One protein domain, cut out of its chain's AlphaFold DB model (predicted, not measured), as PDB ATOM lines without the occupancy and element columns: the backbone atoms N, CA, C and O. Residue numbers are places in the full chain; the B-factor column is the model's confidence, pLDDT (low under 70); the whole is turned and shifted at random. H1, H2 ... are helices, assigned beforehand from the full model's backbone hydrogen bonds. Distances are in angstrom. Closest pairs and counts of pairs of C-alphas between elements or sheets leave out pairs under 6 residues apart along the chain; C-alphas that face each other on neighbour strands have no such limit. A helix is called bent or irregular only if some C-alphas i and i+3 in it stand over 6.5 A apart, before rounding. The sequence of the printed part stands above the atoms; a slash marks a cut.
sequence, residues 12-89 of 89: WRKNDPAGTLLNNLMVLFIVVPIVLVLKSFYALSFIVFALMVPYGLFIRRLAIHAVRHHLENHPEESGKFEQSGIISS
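Overview. This is residues 12 to 89 of the 89 residues of an uncharacterized protein of Acidobacteria bacterium (UniProt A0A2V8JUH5). A long, narrow helical hairpin makes the body: H3, the longest helix, runs back beside H2 over part of its length and continues well past the residue where H2 begins. The short H1 lies at the open end of the hairpin, before H2 and beside H3, while H4 makes a corner with the last residues of H3 and residues 84 to 89 follow it; residues 72 to 77 stick out. The printed part has 78 residues, with four named helices in the order H1, H2, H3, H4 and no named strand, and its class is all helix. It is only just loose, close to extended, with a radius of gyration of the C-alphas of 16.9 A, and the C-alphas span 54 by 19 by 19 A, a rod.

Arrangement. H3, residues 42 to 73, has a kink of 25 degrees near residue 55. H2, residues 17 to 38, touches H3 with 17 pairs of C-alphas within 8 A, the closest being those of Pro 33 and Ser 45, 4.6 A apart. H2 and H3 form a helical hairpin, with a shallow tilt of 12 degrees, opposite ways. H1, residues 12 to 15, only just touches H3, with 3 pairs of C-alphas within 8 A; the closest are those of Trp 12 and Ala 63, 5.7 A apart, and H3 touches H1 with residues 63 to 67 alone. H1 and H2 touch only at the corner by their link, H2 with residues 19 to 23 alone; the closest C-alphas are those of Arg 13 and Gly 19, 4.0 A apart. H4, residues 75 to 83, is close to H3 but not clearly touching: their closest C-alphas, of Leu 71 and Ser 78, are 6.4 A apart. H3 and H4 stand at a steep tilt of 59 degrees, opposite ways. H4 is apart from H1 and H2. The O i to N i+4 pairs within hydrogen-bond range are 16 of 18 in H2, 26 of 28 in H3 and 3 of 5 in H4, while H1 is too short for such a pair.

Along the chain. H3 is 46.4 A from C-alpha 42 at (114.274, 98.029, 107.981) to C-alpha 73 at (159.654, 102.802, 99.494). H2 is 32.3 A long. H1 is 5.4 A long and begins at C-alpha 12, at (145.530, 107.747, 100.798). H4 is 14.2 A long and ends at C-alpha 83, at (155.201, 118.460, 108.471); it is irregular, with C-alphas 76 and 79 7.1 A apart.

Size, cuts and confidence. The two C-alphas farthest apart are those of Ser 40 and Glu 76, at 53.8 A. The printed part has no cut, and the three links between the helices are tight. The mean pLDDT of the printed part is 85.4, and residue 89, the chain's last, is under 70.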
ATOM      1  N   TRP A  12     145.782 108.936 101.610       86.50
ATOM      2  CA  TRP A  12     145.530 107.747 100.798       86.50
ATOM      3  C   TRP A  12     144.388 107.967  99.802       86.50
ATOM      4  O   TRP A  12     144.509 107.616  98.632       86.50
ATOM      5  N   ARG A  13     143.309 108.643 100.215       84.69
ATOM      6  CA  ARG A  13     142.208 109.015  99.309       84.69
ATOM      7  C   ARG A  13     142.651 109.924  98.173       84.69
ATOM      8  O   ARG A  13     142.110 109.810  97.082       84.69
ATOM      9  N   LYS A  14     143.582 110.840  98.436       85.50
ATOM     10  CA  LYS A  14     144.024 111.842  97.463       85.50
ATOM     11  C   LYS A  14     145.042 111.292  96.463       85.50
ATOM     12  O   LYS A  14     145.064 111.755  95.327       85.50
ATOM     13  N   ASN A  15     145.881 110.350  96.889       82.75
ATOM     14  CA  ASN A  15     147.053 109.923  96.122       82.75
ATOM     15  C   ASN A  15     146.927 108.517  95.514       82.75
ATOM     16  O   ASN A  15     147.699 108.192  94.617       82.75
ATOM     17  N   ASP A  16     145.964 107.698  95.952       82.75
ATOM     18  CA  ASP A  16     145.789 106.321  95.476       82.75
ATOM     19  C   ASP A  16     144.380 106.106  94.871       82.75
ATOM     20  O   ASP A  16     143.367 106.391  95.531       82.75
ATOM     21  N   PRO A  17     144.274 105.565  93.638       83.44
ATOM     22  CA  PRO A  17     143.000 105.166  93.040       83.44
ATOM     23  C   PRO A  17     142.172 104.228  93.926       83.44
ATOM     24  O   PRO A  17     140.943 104.347  93.964       83.44
ATOM     25  N   ALA A  18     142.814 103.326  94.675       81.75
ATOM     26  CA  ALA A  18     142.138 102.454  95.626       81.75
ATOM     27  C   ALA A  18     141.487 103.279  96.747       81.75
ATOM     28  O   ALA A  18     140.294 103.130  97.012       81.75
ATOM     29  N   GLY A  19     142.220 104.224  97.341       81.00
ATOM     30  CA  GLY A  19     141.684 105.127  98.362       81.00
ATOM     31  C   GLY A  19     140.467 105.923  97.868       81.00
ATOM     32  O   GLY A  19     139.468 106.046  98.584       81.00
ATOM     33  N   THR A  20     140.503 106.403  96.621       84.06
ATOM     34  CA  THR A  20     139.365 107.088  95.977       84.06
ATOM     35  C   THR A  20     138.160 106.159  95.791       84.06
ATOM     36  O   THR A  20     137.028 106.526  96.119       84.06
ATOM     37  N   LEU A  21     138.380 104.936  95.302       84.75
ATOM     38  CA  LEU A  21     137.310 103.970  95.056       84.75
ATOM     39  C   LEU A  21     136.604 103.563  96.355       84.75
ATOM     40  O   LEU A  21     135.371 103.574  96.422       84.75
ATOM     41  N   LEU A  22     137.364 103.273  97.414       82.81
ATOM     42  CA  LEU A  22     136.787 102.913  98.711       82.81
ATOM     43  C   LEU A  22     136.055 104.095  99.377       82.81
ATOM     44  O   LEU A  22     135.086 103.868 100.107       82.81
ATOM     45  N   ASN A  23     136.438 105.345  99.085       81.94
ATOM     46  CA  ASN A  23     135.686 106.534  99.501       81.94
ATOM     47  C   ASN A  23     134.316 106.629  98.807       81.94
ATOM     48  O   ASN A  23     133.311 106.877  99.470       81.94
ATOM     49  N   ASN A  24     134.247 106.374  97.500       83.25
ATOM     50  CA  ASN A  24     132.968 106.340  96.784       83.25
ATOM     51  C   ASN A  24     132.056 105.226  97.317       83.25
ATOM     52  O   ASN A  24     130.851 105.424  97.475       83.25
ATOM     53  N   LEU A  25     132.633 104.078  97.683       84.50
ATOM     54  CA  LEU A  25     131.886 102.995  98.314       84.50
ATOM     55  C   LEU A  25     131.346 103.392  99.702       84.50
ATOM     56  O   LEU A  25     130.215 103.044 100.034       84.50
ATOM     57  N   MET A  26     132.082 104.191 100.489       81.81
ATOM     58  CA  MET A  26     131.558 104.753 101.746       81.81
ATOM     59  C   MET A  26     130.318 105.630 101.536       81.81
ATOM     60  O   MET A  26     129.409 105.590 102.361       81.81
ATOM     61  N   VAL A  27     130.251 106.399 100.444       85.25
ATOM     62  CA  VAL A  27     129.059 107.202 100.119       85.25
ATOM     63  C   VAL A  27     127.855 106.295  99.871       85.25
ATOM     64  O   VAL A  27     126.779 106.542 100.414       85.25
ATOM     65  N   LEU A  28     128.039 105.202  99.123       83.38
ATOM     66  CA  LEU A  28     126.982 104.211  98.895       83.38
ATOM     67  C   LEU A  28     126.499 103.592 100.205       83.38
ATOM     68  O   LEU A  28     125.297 103.450 100.409       83.38
ATOM     69  N   PHE A  29     127.414 103.303 101.126       81.12
ATOM     70  CA  PHE A  29     127.066 102.796 102.447       81.12
ATOM     71  C   PHE A  29     126.225 103.769 103.286       81.12
ATOM     72  O   PHE A  29     125.489 103.310 104.145       81.12
ATOM     73  N   ILE A  30     126.271 105.080 103.035       83.44
ATOM     74  CA  ILE A  30     125.401 106.061 103.709       83.44
ATOM     75  C   ILE A  30     124.049 106.168 102.993       83.44
ATOM     76  O   ILE A  30     122.997 106.153 103.629       83.44
ATOM     77  N   VAL A  31     124.068 106.262 101.663       88.00
ATOM     78  CA  VAL A  31     122.860 106.498 100.859       88.00
ATOM     79  C   VAL A  31     121.943 105.272 100.847       88.00
ATOM     80  O   VAL A  31     120.727 105.412 100.969       88.00
ATOM     81  N   VAL A  32     122.502 104.062 100.736       87.38
ATOM     82  CA  VAL A  32     121.724 102.820 100.610       87.38
ATOM     83  C   VAL A  32     120.834 102.557 101.833       87.38
ATOM     84  O   VAL A  32     119.633 102.374 101.627       87.38
ATOM     85  N   PRO A  33     121.325 102.588 103.090       84.12
ATOM     86  CA  PRO A  33     120.471 102.433 104.268       84.12
ATOM     87  C   PRO A  33     119.318 103.435 104.315       84.12
ATOM     88  O   PRO A  33     118.186 103.042 104.574       84.12
ATOM     89  N   ILE A  34     119.564 104.709 103.986       87.06
ATOM     90  CA  ILE A  34     118.522 105.748 103.980       87.06
ATOM     91  C   ILE A  34     117.413 105.383 102.988       87.06
ATOM     92  O   ILE A  34     116.233 105.393 103.336       87.06
ATOM     93  N   VAL A  35     117.781 105.000 101.764       90.19
ATOM     94  CA  VAL A  35     116.816 104.584 100.735       90.19
ATOM     95  C   VAL A  35     116.046 103.331 101.161       90.19
ATOM     96  O   VAL A  35     114.842 103.237 100.921       90.19
ATOM     97  N   LEU A  36     116.711 102.373 101.812       90.12
ATOM     98  CA  LEU A  36     116.073 101.158 102.321       90.12
ATOM     99  C   LEU A  36     115.059 101.462 103.428       90.12
ATOM    100  O   LEU A  36     113.955 100.922 103.393       90.12
ATOM    101  N   VAL A  37     115.390 102.360 104.359       88.00
ATOM    102  CA  VAL A  37     114.467 102.832 105.406       88.00
ATOM    103  C   VAL A  37     113.246 103.510 104.791       88.00
ATOM    104  O   VAL A  37     112.123 103.195 105.180       88.00
ATOM    105  N   LEU A  38     113.443 104.388 103.800       92.00
ATOM    106  CA  LEU A  38     112.347 105.072 103.098       92.00
ATOM    107  C   LEU A  38     111.400 104.103 102.380       92.00
ATOM    108  O   LEU A  38     110.223 104.402 102.211       92.00
ATOM    109  N   LYS A  39     111.901 102.932 101.979       92.19
ATOM    110  CA  LYS A  39     111.117 101.851 101.369       92.19
ATOM    111  C   LYS A  39     110.653 100.783 102.372       92.19
ATOM    112  O   LYS A  39     110.236  99.707 101.956       92.19
ATOM    113  N   SER A  40     110.750 101.050 103.676       92.50
ATOM    114  CA  SER A  40     110.367 100.136 104.764       92.50
ATOM    115  C   SER A  40     111.158  98.816 104.835       92.50
ATOM    116  O   SER A  40     110.756  97.882 105.527       92.50
ATOM    117  N   PHE A  41     112.330  98.731 104.198       91.81
ATOM    118  CA  PHE A  41     113.251  97.591 104.300       91.81
ATOM    119  C   PHE A  41     114.157  97.702 105.538       91.81
ATOM    120  O   PHE A  41     115.386  97.729 105.440       91.81
ATOM    121  N   TYR A  42     113.556  97.760 106.727       87.88
ATOM    122  CA  TYR A  42     114.274  98.029 107.981       87.88
ATOM    123  C   TYR A  42     115.325  96.965 108.326       87.88
ATOM    124  O   TYR A  42     116.444  97.309 108.701       87.88
ATOM    125  N   ALA A  43     115.005  95.679 108.143       90.06
ATOM    126  CA  ALA A  43     115.941  94.587 108.423       90.06
ATOM    127  C   ALA A  43     117.181  94.646 107.516       90.06
ATOM    128  O   ALA A  43     118.309  94.521 107.990       90.06
ATOM    129  N   LEU A  44     116.986  94.908 106.219       87.94
ATOM    130  CA  LEU A  44     118.094  95.032 105.272       87.94
ATOM    131  C   LEU A  44     118.931  96.286 105.555       87.94
ATOM    132  O   LEU A  44     120.157  96.212 105.543       87.94
ATOM    133  N   SER A  45     118.291  97.411 105.890       85.75
ATOM    134  CA  SER A  45     118.997  98.622 106.320       85.75
ATOM    135  C   SER A  45     119.871  98.367 107.547       85.75
ATOM    136  O   SER A  45     121.004  98.842 107.601       85.75
ATOM    137  N   PHE A  46     119.362  97.617 108.529       87.06
ATOM    138  CA  PHE A  46     120.114  97.276 109.732       87.06
ATOM    139  C   PHE A  46     121.340  96.414 109.412       87.06
ATOM    140  O   PHE A  46     122.428  96.701 109.902       87.06
ATOM    141  N   ILE A  47     121.196  95.410 108.541       88.81
ATOM    142  CA  ILE A  47     122.316  94.562 108.103       88.81
ATOM    143  C   ILE A  47     123.393  95.402 107.405       88.81
ATOM    144  O   ILE A  47     124.571  95.283 107.735       88.81
ATOM    145  N   VAL A  48     123.004  96.283 106.478       86.75
ATOM    146  CA  VAL A  48     123.959  97.161 105.782       86.75
ATOM    147  C   VAL A  48     124.683  98.070 106.778       86.75
ATOM    148  O   VAL A  48     125.903  98.203 106.708       86.75
ATOM    149  N   PHE A  49     123.963  98.637 107.748       85.25
ATOM    150  CA  PHE A  49     124.556  99.480 108.784       85.25
ATOM    151  C   PHE A  49     125.527  98.705 109.688       85.25
ATOM    152  O   PHE A  49     126.624  99.182 109.978       85.25
ATOM    153  N   ALA A  50     125.174  97.480 110.082       88.00
ATOM    154  CA  ALA A  50     126.038  96.616 110.884       88.00
ATOM    155  C   ALA A  50     127.356  96.287 110.162       88.00
ATOM    156  O   ALA A  50     128.403  96.208 110.802       88.00
ATOM    157  N   LEU A  51     127.326  96.158 108.832       87.50
ATOM    158  CA  LEU A  51     128.513  95.932 108.003       87.50
ATOM    159  C   LEU A  51     129.354  97.203 107.774       87.50
ATOM    160  O   LEU A  51     130.551  97.087 107.504       87.50
ATOM    161  N   MET A  52     128.796  98.410 107.939       85.12
ATOM    162  CA  MET A  52     129.562  99.660 107.791       85.12
ATOM    163  C   MET A  52     130.655  99.816 108.841       85.12
ATOM    164  O   MET A  52     131.742 100.300 108.530       85.12
ATOM    165  N   VAL A  53     130.375  99.438 110.089       83.19
ATOM    166  CA  VAL A  53     131.316  99.597 111.206       83.19
ATOM    167  C   VAL A  53     132.621  98.819 110.970       83.19
ATOM    168  O   VAL A  53     133.684  99.448 110.978       83.19
ATOM    169  N   PRO A  54     132.603  97.494 110.708       87.62
ATOM    170  CA  PRO A  54     133.829  96.756 110.417       87.62
ATOM    171  C   PRO A  54     134.489  97.228 109.117       87.62
ATOM    172  O   PRO A  54     135.717  97.287 109.054       87.62
ATOM    173  N   TYR A  55     133.705  97.638 108.114       85.06
ATOM    174  CA  TYR A  55     134.240  98.203 106.877       85.06
ATOM    175  C   TYR A  55     135.042  99.488 107.138       85.06
ATOM    176  O   TYR A  55     136.195  99.583 106.729       85.06
ATOM    177  N   GLY A  56     134.504 100.449 107.895       83.62
ATOM    178  CA  GLY A  56     135.208 101.690 108.236       83.62
ATOM    179  C   GLY A  56     136.511 101.452 109.008       83.62
ATOM    180  O   GLY A  56     137.526 102.101 108.740       83.62
ATOM    181  N   LEU A  57     136.524 100.473 109.920       85.88
ATOM    182  CA  LEU A  57     137.744 100.056 110.618       85.88
ATOM    183  C   LEU A  57     138.772  99.438 109.663       85.88
ATOM    184  O   LEU A  57     139.970  99.691 109.803       85.88
ATOM    185  N   PHE A  58     138.316  98.659 108.682       87.62
ATOM    186  CA  PHE A  58     139.172  98.075 107.656       87.62
ATOM    187  C   PHE A  58     139.822  99.152 106.773       87.62
ATOM    188  O   PHE A  58     141.043  99.139 106.616       87.62
ATOM    189  N   ILE A  59     139.058 100.151 106.311       85.94
ATOM    190  CA  ILE A  59     139.587 101.318 105.572       85.94
ATOM    191  C   ILE A  59     140.695 102.013 106.352       85.94
ATOM    192  O   ILE A  59     141.755 102.312 105.809       85.94
ATOM    193  N   ARG A  60     140.464 102.248 107.646       85.12
ATOM    194  CA  ARG A  60     141.436 102.918 108.510       85.12
ATOM    195  C   ARG A  60     142.758 102.151 108.577       85.12
ATOM    196  O   ARG A  60     143.817 102.770 108.561       85.12
ATOM    197  N   ARG A  61     142.706 100.817 108.639       87.75
ATOM    198  CA  ARG A  61     143.912  99.975 108.621       87.75
ATOM    199  C   ARG A  61     144.621 100.022 107.272       87.75
ATOM    200  O   ARG A  61     145.842 100.143 107.260       87.75
ATOM    201  N   LEU A  62     143.874  99.969 106.170       87.88
ATOM    202  CA  LEU A  62     144.444 100.068 104.825       87.88
ATOM    203  C   LEU A  62     145.145 101.408 104.597       87.88
ATOM    204  O   LEU A  62     146.263 101.413 104.103       87.88
ATOM    205  N   ALA A  63     144.552 102.517 105.040       87.25
ATOM    206  CA  ALA A  63     145.166 103.839 104.935       87.25
ATOM    207  C   ALA A  63     146.518 103.918 105.661       87.25
ATOM    208  O   ALA A  63     147.500 104.413 105.115       87.25
ATOM    209  N   ILE A  64     146.584 103.394 106.890       88.44
ATOM    210  CA  ILE A  64     147.832 103.338 107.666       88.44
ATOM    211  C   ILE A  64     148.859 102.445 106.966       88.44
ATOM    212  O   ILE A  64     150.038 102.789 106.917       88.44
ATOM    213  N   HIS A  65     148.420 101.306 106.427       88.81
ATOM    214  CA  HIS A  65     149.295 100.393 105.703       88.81
ATOM    215  C   HIS A  65     149.841 101.026 104.418       88.81
ATOM    216  O   HIS A  65     151.038 100.940 104.180       88.81
ATOM    217  N   ALA A  66     149.003 101.724 103.651       87.38
ATOM    218  CA  ALA A  66     149.401 102.431 102.440       87.38
ATOM    219  C   ALA A  66     150.437 103.520 102.738       87.38
ATOM    220  O   ALA A  66     151.470 103.575 102.081       87.38
ATOM    221  N   VAL A  67     150.217 104.330 103.780       86.31
ATOM    222  CA  VAL A  67     151.194 105.335 104.227       86.31
ATOM    223  C   VAL A  67     152.506 104.692 104.665       86.31
ATOM    224  O   VAL A  67     153.573 105.163 104.283       86.31
ATOM    225  N   ARG A  68     152.449 103.609 105.450       87.38
ATOM    226  CA  ARG A  68     153.655 102.908 105.904       87.38
ATOM    227  C   ARG A  68     154.439 102.331 104.725       87.38
ATOM    228  O   ARG A  68     155.630 102.579 104.625       87.38
ATOM    229  N   HIS A  69     153.761 101.629 103.826       89.38
ATOM    230  CA  HIS A  69     154.363 101.040 102.633       89.38
ATOM    231  C   HIS A  69     154.931 102.115 101.691       89.38
ATOM    232  O   HIS A  69     155.986 101.929 101.092       89.38
ATOM    233  N   HIS A  70     154.261 103.265 101.564       87.88
ATOM    234  CA  HIS A  70     154.774 104.402 100.795       87.88
ATOM    235  C   HIS A  70     156.075 104.940 101.393       87.88
ATOM    236  O   HIS A  70     157.045 105.115 100.670       87.88
ATOM    237  N   LEU A  71     156.129 105.129 102.714       86.38
ATOM    238  CA  LEU A  71     157.323 105.618 103.414       86.38
ATOM    239  C   LEU A  71     158.472 104.603 103.448       86.38
ATOM    240  O   LEU A  71     159.630 105.008 103.472       86.38
ATOM    241  N   GLU A  72     158.174 103.303 103.434       89.06
ATOM    242  CA  GLU A  72     159.185 102.249 103.282       89.06
ATOM    243  C   GLU A  72     159.865 102.313 101.905       89.06
ATOM    244  O   GLU A  72     161.075 102.113 101.813       89.06
ATOM    245  N   ASN A  73     159.115 102.650 100.850       89.44
ATOM    246  CA  ASN A  73     159.654 102.802  99.494       89.44
ATOM    247  C   ASN A  73     160.237 104.197  99.216       89.44
ATOM    248  O   ASN A  73     161.095 104.327  98.345       89.44
ATOM    249  N   HIS A  74     159.777 105.215  99.946       87.75
ATOM    250  CA  HIS A  74     160.154 106.623  99.795       87.75
ATOM    251  C   HIS A  74     160.560 107.245 101.142       87.75
ATOM    252  O   HIS A  74     159.877 108.145 101.656       87.75
ATOM    253  N   PRO A  75     161.659 106.776 101.762       85.25
ATOM    254  CA  PRO A  75     162.097 107.261 103.071       85.25
ATOM    255  C   PRO A  75     162.417 108.766 103.080       85.25
ATOM    256  O   PRO A  75     162.271 109.426 104.113       85.25
ATOM    257  N   GLU A  76     162.791 109.337 101.934       88.94
ATOM    258  CA  GLU A  76     163.032 110.767 101.723       88.94
ATOM    259  C   GLU A  76     161.795 111.650 101.956       88.94
ATOM    260  O   GLU A  76     161.929 112.845 102.223       88.94
ATOM    261  N   GLU A  77     160.585 111.087 101.895       85.06
ATOM    262  CA  GLU A  77     159.339 111.834 102.098       85.06
ATOM    263  C   GLU A  77     158.895 111.903 103.560       85.06
ATOM    264  O   GLU A  77     157.973 112.654 103.884       85.06
ATOM    265  N   SER A  78     159.584 111.197 104.460       80.19
ATOM    266  CA  SER A  78     159.299 111.190 105.901       80.19
ATOM    267  C   SER A  78     159.160 112.599 106.488       80.19
ATOM    268  O   SER A  78     158.156 112.892 107.133       80.19
ATOM    269  N   GLY A  79     160.077 113.519 106.168       80.19
ATOM    270  CA  GLY A  79     160.004 114.908 106.640       80.19
ATOM    271  C   GLY A  79     158.770 115.674 106.141       80.19
ATOM    272  O   GLY A  79     158.205 116.483 106.877       80.19
ATOM    273  N   LYS A  80     158.288 115.395 104.921       82.94
ATOM    274  CA  LYS A  80     157.043 115.995 104.400       82.94
ATOM    275  C   LYS A  80     155.825 115.444 105.137       82.94
ATOM    276  O   LYS A  80     154.904 116.192 105.460       82.94
ATOM    277  N   PHE A  81     155.825 114.142 105.419       82.31
ATOM    278  CA  PHE A  81     154.738 113.478 106.132       82.31
ATOM    279  C   PHE A  81     154.645 113.959 107.583       82.31
ATOM    280  O   PHE A  81     153.540 114.141 108.091       82.31
ATOM    281  N   GLU A  82     155.780 114.236 108.222       84.00
ATOM    282  CA  GLU A  82     155.839 114.815 109.566       84.00
ATOM    283  C   GLU A  82     155.318 116.258 109.589       84.00
ATOM    284  O   GLU A  82     154.453 116.588 110.398       84.00
ATOM    285  N   GLN A  83     155.729 117.095 108.626       84.75
ATOM    286  CA  GLN A  83     155.201 118.460 108.471       84.75
ATOM    287  C   GLN A  83     153.691 118.492 108.204       84.75
ATOM    288  O   GLN A  83     152.996 119.391 108.673       84.75
ATOM    289  N   SER A  84     153.173 117.511 107.463       79.75
ATOM    290  CA  SER A  84     151.736 117.367 107.202       79.75
ATOM    291  C   SER A  84     150.949 116.721 108.350       79.75
ATOM    292  O   SER A  84     149.741 116.550 108.233       79.75
ATOM    293  N   GLY A  85     151.609 116.329 109.447       80.31
ATOM    294  CA  GLY A  85     150.963 115.669 110.586       80.31
ATOM    295  C   GLY A  85     150.486 114.237 110.308       80.31
ATOM    296  O   GLY A  85     149.785 113.651 111.136       80.31
ATOM    297  N   ILE A  86     150.861 113.647 109.164       80.62
ATOM    298  CA  ILE A  86     150.544 112.251 108.830       80.62
ATOM    299  C   ILE A  86     151.299 111.304 109.764       80.62
ATOM    300  O   ILE A  86     150.747 110.287 110.190       80.62
ATOM    301  N   ILE A  87     152.540 111.642 110.114       82.88
ATOM    302  CA  ILE A  87     153.350 110.909 111.089       82.88
ATOM    303  C   ILE A  87     153.809 111.845 112.207       82.88
ATOM    304  O   ILE A  87     154.050 113.023 111.965       82.88
ATOM    305  N   SER A  88     153.966 111.317 113.417       77.56
ATOM    306  CA  SER A  88     154.746 111.959 114.477       77.56
ATOM    307  C   SER A  88     155.944 111.081 114.829       77.56
ATOM    308  O   SER A  88     155.817 109.843 114.872       77.56
ATOM    309  N   SER A  89     157.097 111.710 115.067       60.97
ATOM    310  CA  SER A  89     158.294 111.056 115.605       60.97
ATOM    311  C   SER A  89     157.990 110.399 116.947       60.97
ATOM    312  O   SER A  89     157.546 111.141 117.854       60.97
TER     313      SER A  89